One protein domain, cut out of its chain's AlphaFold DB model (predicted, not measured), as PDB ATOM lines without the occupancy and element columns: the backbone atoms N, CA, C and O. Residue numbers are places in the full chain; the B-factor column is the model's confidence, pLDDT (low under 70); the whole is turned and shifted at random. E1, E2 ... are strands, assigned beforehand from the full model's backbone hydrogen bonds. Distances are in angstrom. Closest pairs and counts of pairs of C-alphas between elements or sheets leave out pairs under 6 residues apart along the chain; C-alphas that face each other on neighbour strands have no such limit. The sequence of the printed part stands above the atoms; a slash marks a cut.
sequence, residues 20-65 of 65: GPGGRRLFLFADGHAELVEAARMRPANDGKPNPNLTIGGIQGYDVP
ATOM      1  N   GLY A  20     149.279 145.901 142.742       76.00
ATOM      2  CA  GLY A  20     150.266 145.891 143.817       76.00
ATOM      3  C   GLY A  20     150.699 147.312 144.212       76.00
ATOM      4  O   GLY A  20     150.512 148.261 143.451       76.00
ATOM      5  N   PRO A  21     151.291 147.497 145.401       78.44
ATOM      6  CA  PRO A  21     151.697 148.817 145.887       78.44
ATOM      7  C   PRO A  21     152.919 149.407 145.159       78.44
ATOM      8  O   PRO A  21     153.190 150.595 145.313       78.44
ATOM      9  N   GLY A  22     153.661 148.610 144.382       78.56
ATOM     10  CA  GLY A  22     154.842 149.053 143.637       78.56
ATOM     11  C   GLY A  22     154.639 149.130 142.123       78.56
ATOM     12  O   GLY A  22     153.568 148.826 141.602       78.56
ATOM     13  N   GLY A  23     155.691 149.551 141.419       81.12
ATOM     14  CA  GLY A  23     155.693 149.681 139.962       81.12
ATOM     15  C   GLY A  23     155.052 150.975 139.453       81.12
ATOM     16  O   GLY A  23     154.967 151.988 140.156       81.12
ATOM     17  N   ARG A  24     154.638 150.954 138.188       80.38
ATOM     18  CA  ARG A  24     153.999 152.076 137.486       80.38
ATOM     19  C   ARG A  24     152.773 151.570 136.732       80.38
ATOM     20  O   ARG A  24     152.739 150.404 136.354       80.38
ATOM     21  N   ARG A  25     151.782 152.438 136.516       78.69
ATOM     22  CA  ARG A  25     150.596 152.138 135.701       78.69
ATOM     23  C   ARG A  25     150.516 153.069 134.517       78.69
ATOM     24  O   ARG A  25     150.692 154.274 134.666       78.69
ATOM     25  N   LEU A  26     150.210 152.488 133.369       82.44
ATOM     26  CA  LEU A  26     149.841 153.226 132.176       82.44
ATOM     27  C   LEU A  26     148.335 153.497 132.205       82.44
ATOM     28  O   LEU A  26     147.540 152.556 132.208       82.44
ATOM     29  N   PHE A  27     147.955 154.770 132.203       80.25
ATOM     30  CA  PHE A  27     146.570 155.209 132.051       80.25
ATOM     31  C   PHE A  27     146.364 155.840 130.684       80.25
ATOM     32  O   PHE A  27     147.243 156.543 130.199       80.25
ATOM     33  N   LEU A  28     145.200 155.588 130.089       82.44
ATOM     34  CA  LEU A  28     144.673 156.319 128.942       82.44
ATOM     35  C   LEU A  28     143.497 157.155 129.443       82.44
ATOM     36  O   LEU A  28     142.554 156.606 130.015       82.44
ATOM     37  N   PHE A  29     143.562 158.464 129.238       81.44
ATOM     38  CA  PHE A  29     142.558 159.412 129.704       81.44
ATOM     39  C   PHE A  29     141.526 159.713 128.615       81.44
ATOM     40  O   PHE A  29     141.722 159.418 127.434       81.44
ATOM     41  N   ALA A  30     140.391 160.287 129.019       81.94
ATOM     42  CA  ALA A  30     139.256 160.538 128.129       81.94
ATOM     43  C   ALA A  30     139.556 161.548 127.004       81.94
ATOM     44  O   ALA A  30     138.924 161.505 125.953       81.94
ATOM     45  N   ASP A  31     140.524 162.439 127.208       86.50
ATOM     46  CA  ASP A  31     141.039 163.378 126.202       86.50
ATOM     47  C   ASP A  31     142.079 162.739 125.252       86.50
ATOM     48  O   ASP A  31     142.593 163.401 124.352       86.50
ATOM     49  N   GLY A  32     142.373 161.447 125.432       83.19
ATOM     50  CA  GLY A  32     143.236 160.653 124.564       83.19
ATOM     51  C   GLY A  32     144.721 160.676 124.921       83.19
ATOM     52  O   GLY A  32     145.494 160.000 124.238       83.19
ATOM     53  N   HIS A  33     145.149 161.397 125.965       89.06
ATOM     54  CA  HIS A  33     146.539 161.305 126.414       89.06
ATOM     55  C   HIS A  33     146.774 160.031 127.230       89.06
ATOM     56  O   HIS A  33     145.856 159.479 127.839       89.06
ATOM     57  N   ALA A  34     148.020 159.560 127.239       86.12
ATOM     58  CA  ALA A  34     148.442 158.455 128.084       86.12
ATOM     59  C   ALA A  34     149.540 158.907 129.049       86.12
ATOM     60  O   ALA A  34     150.468 159.604 128.638       86.12
ATOM     61  N   GLU A  35     149.455 158.490 130.311       85.44
ATOM     62  CA  GLU A  35     150.451 158.811 131.339       85.44
ATOM     63  C   GLU A  35     150.902 157.552 132.082       85.44
ATOM     64  O   GLU A  35     150.098 156.676 132.412       85.44
ATOM     65  N   LEU A  36     152.205 157.477 132.363       85.06
ATOM     66  CA  LEU A  36     152.798 156.452 133.210       85.06
ATOM     67  C   LEU A  36     152.939 156.992 134.642       85.06
ATOM     68  O   LEU A  36     153.871 157.736 134.945       85.06
ATOM     69  N   VAL A  37     152.036 156.591 135.533       82.00
ATOM     70  CA  VAL A  37     151.952 157.109 136.906       82.00
ATOM     71  C   VAL A  37     152.554 156.114 137.897       82.00
ATOM     72  O   VAL A  37     152.277 154.912 137.857       82.00
ATOM     73  N   GLU A  38     153.381 156.609 138.817       83.94
ATOM     74  CA  GLU A  38     153.985 155.778 139.858       83.94
ATOM     75  C   GLU A  38     152.966 155.271 140.864       83.94
ATOM     76  O   GLU A  38     152.100 156.011 141.337       83.94
ATOM     77  N   ALA A  39     153.130 154.007 141.244       81.50
ATOM     78  CA  ALA A  39     152.197 153.324 142.107       81.50
ATOM     79  C   ALA A  39     151.932 154.040 143.434       81.50
ATOM     80  O   ALA A  39     150.786 154.138 143.872       81.50
ATOM     81  N   ALA A  40     153.013 154.555 144.018       84.25
ATOM     82  CA  ALA A  40     153.058 155.243 145.301       84.25
ATOM     83  C   ALA A  40     152.484 156.670 145.266       84.25
ATOM     84  O   ALA A  40     152.247 157.255 146.319       84.25
ATOM     85  N   ARG A  41     152.258 157.241 144.074       84.75
ATOM     86  CA  ARG A  41     151.636 158.565 143.913       84.75
ATOM     87  C   ARG A  41     150.109 158.496 143.867       84.75
ATOM     88  O   ARG A  41     149.453 159.529 143.940       84.75
ATOM     89  N   MET A  42     149.547 157.295 143.752       80.69
ATOM     90  CA  MET A  42     148.106 157.065 143.783       80.69
ATOM     91  C   MET A  42     147.620 156.841 145.207       80.69
ATOM     92  O   MET A  42     148.226 156.102 145.982       80.69
ATOM     93  N   ARG A  43     146.473 157.441 145.527       81.56
ATOM     94  CA  ARG A  43     145.777 157.166 146.782       81.56
ATOM     95  C   ARG A  43     145.222 155.734 146.776       81.56
ATOM     96  O   ARG A  43     144.846 155.232 145.713       81.56
ATOM     97  N   PRO A  44     145.173 155.069 147.940       83.19
ATOM     98  CA  PRO A  44     144.557 153.759 148.047       83.19
ATOM     99  C   PRO A  44     143.050 153.840 147.777       83.19
ATOM    100  O   PRO A  44     142.374 154.795 148.156       83.19
ATOM    101  N   ALA A  45     142.554 152.808 147.116       83.94
ATOM    102  CA  ALA A  45     141.164 152.542 146.805       83.94
ATOM    103  C   ALA A  45     140.468 151.828 147.979       83.94
ATOM    104  O   ALA A  45     141.051 151.674 149.057       83.94
ATOM    105  N   ASN A  46     139.228 151.362 147.788       85.12
ATOM    106  CA  ASN A  46     138.472 150.712 148.869       85.12
ATOM    107  C   ASN A  46     139.090 149.388 149.378       85.12
ATOM    108  O   ASN A  46     138.821 148.983 150.505       85.12
ATOM    109  N   ASP A  47     139.947 148.750 148.578       84.38
ATOM    110  CA  ASP A  47     140.669 147.514 148.902       84.38
ATOM    111  C   ASP A  47     142.078 147.786 149.457       84.38
ATOM    112  O   ASP A  47     142.883 146.865 149.612       84.38
ATOM    113  N   GLY A  48     142.401 149.057 149.730       84.38
ATOM    114  CA  GLY A  48     143.717 149.495 150.190       84.38
ATOM    115  C   GLY A  48     144.791 149.481 149.101       84.38
ATOM    116  O   GLY A  48     145.941 149.827 149.377       84.38
ATOM    117  N   LYS A  49     144.445 149.106 147.864       83.06
ATOM    118  CA  LYS A  49     145.370 149.084 146.736       83.06
ATOM    119  C   LYS A  49     145.238 150.362 145.929       83.06
ATOM    120  O   LYS A  49     144.176 150.967 145.881       83.06
ATOM    121  N   PRO A  50     146.293 150.800 145.252       78.25
ATOM    122  CA  PRO A  50     146.236 151.996 144.420       78.25
ATOM    123  C   PRO A  50     145.565 151.696 143.058       78.25
ATOM    124  O   PRO A  50     146.204 151.614 142.006       78.25
ATOM    125  N   ASN A  51     144.251 151.477 143.120       79.56
ATOM    126  CA  ASN A  51     143.374 151.060 142.033       79.56
ATOM    127  C   ASN A  51     142.325 152.152 141.741       79.56
ATOM    128  O   ASN A  51     141.299 152.211 142.421       79.56
ATOM    129  N   PRO A  52     142.517 152.995 140.715       74.25
ATOM    130  CA  PRO A  52     141.592 154.095 140.443       74.25
ATOM    131  C   PRO A  52     140.221 153.636 139.932       74.25
ATOM    132  O   PRO A  52     139.285 154.421 139.950       74.25
ATOM    133  N   ASN A  53     140.061 152.372 139.526       76.69
ATOM    134  CA  ASN A  53     138.761 151.837 139.110       76.69
ATOM    135  C   ASN A  53     137.880 151.427 140.301       76.69
ATOM    136  O   ASN A  53     136.721 151.061 140.117       76.69
ATOM    137  N   LEU A  54     138.433 151.444 141.517       79.00
ATOM    138  CA  LEU A  54     137.780 150.994 142.743       79.00
ATOM    139  C   LEU A  54     137.678 152.147 143.756       79.00
ATOM    140  O   LEU A  54     137.965 152.020 144.948       79.00
ATOM    141  N   THR A  55     137.286 153.306 143.238       67.88
ATOM    142  CA  THR A  55     137.140 154.565 143.969       67.88
ATOM    143  C   THR A  55     136.363 154.407 145.278       67.88
ATOM    144  O   THR A  55     135.361 153.687 145.386       67.88
ATOM    145  N   ILE A  56     136.817 155.130 146.301       67.31
ATOM    146  CA  ILE A  56     136.103 155.251 147.572       67.31
ATOM    147  C   ILE A  56     134.812 156.032 147.289       67.31
ATOM    148  O   ILE A  56     134.861 157.200 146.920       67.31
ATOM    149  N   GLY A  57     133.658 155.366 147.405       65.31
ATOM    150  CA  GLY A  57     132.352 155.926 147.020       65.31
ATOM    151  C   GLY A  57     131.856 155.539 145.616       65.31
ATOM    152  O   GLY A  57     130.802 156.010 145.195       65.31
ATOM    153  N   GLY A  58     132.562 154.662 144.890       63.09
ATOM    154  CA  GLY A  58     132.132 154.166 143.575       63.09
ATOM    155  C   GLY A  58     132.160 155.246 142.488       63.09
ATOM    156  O   GLY A  58     132.997 156.140 142.516       63.09
ATOM    157  N   ILE A  59     131.232 155.209 141.529       58.56
ATOM    158  CA  ILE A  59     131.164 156.177 140.406       58.56
ATOM    159  C   ILE A  59     130.940 157.627 140.908       58.56
ATOM    160  O   ILE A  59     131.123 158.587 140.168       58.56
ATOM    161  N   GLN A  60     130.563 157.790 142.180       57.81
ATOM    162  CA  GLN A  60     130.423 159.076 142.871       57.81
ATOM    163  C   GLN A  60     131.677 159.486 143.664       57.81
ATOM    164  O   GLN A  60     131.669 160.520 144.332       57.81
ATOM    165  N   GLY A  61     132.734 158.671 143.634       56.94
ATOM    166  CA  GLY A  61     134.019 158.990 144.236       56.94
ATOM    167  C   GLY A  61     134.577 160.248 143.589       56.94
ATOM    168  O   GLY A  61     134.726 160.315 142.373       56.94
ATOM    169  N   TYR A  62     134.818 161.266 144.402       53.88
ATOM    170  CA  TYR A  62     135.334 162.547 143.950       53.88
ATOM    171  C   TYR A  62     136.860 162.546 144.025       53.88
ATOM    172  O   TYR A  62     137.447 162.022 144.976       53.88
ATOM    173  N   ASP A  63     137.502 163.178 143.047       50.44
ATOM    174  CA  ASP A  63     138.917 163.509 143.143       50.44
ATOM    175  C   ASP A  63     139.092 164.566 144.235       50.44
ATOM    176  O   ASP A  63     138.574 165.681 144.153       50.44
ATOM    177  N   VAL A  64     139.782 164.195 145.312       52.69
ATOM    178  CA  VAL A  64     140.162 165.144 146.364       52.69
ATOM    179  C   VAL A  64     141.395 165.918 145.877       52.69
ATOM    180  O   VAL A  64     142.308 165.266 145.359       52.69
ATOM    181  N   PRO A  65     141.460 167.254 146.032       45.25
ATOM    182  CA  PRO A  65     142.633 168.044 145.649       45.25
ATOM    183  C   PRO A  65     143.929 167.603 146.347       45.25
ATOM    184  O   PRO A  65     143.867 166.877 147.374       45.25
TER     185      PRO A  65
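What this domain is: This is residues 20 to 65 of the 65 residues of an uncharacterized protein of Candidatus Hydrogenedentes bacterium (UniProt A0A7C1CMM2). With little regular structure, this is one small hairpin of two strands, E1 and E2, from which a long unnamed stretch, residues 39 to 65, leads off in loops. The printed part has 46 residues, with no named helix and two antiparallel strands, E1 then E2, holding 10 of them; the class is all strand. It is only just compact, close to loose, with a radius of gyration of the C-alphas of 11.0 A and spans of 25 by 25 by 18 A.

How they stand to each other: E1, residues 24 to 28, and E2, residues 34 to 38, form a hairpin with a tight link, 156 degrees between directions. C-alphas 26 and 36 face each other at 4.5 A. N 25 and O 37, 2.9 A apart, are within hydrogen-bond range.

Where its parts are: E1 begins at C-alpha 24 (153.999, 152.076, 137.486); E2 ends at C-alpha 38 (153.985, 155.778, 139.858). Each measures 13.3 A.

The domain as a whole: The C-alphas farthest apart, of Gly 32 and Gly 48, are 28.0 A apart. The printed part has no cut. Residues 55 to 65 have pLDDT under 70.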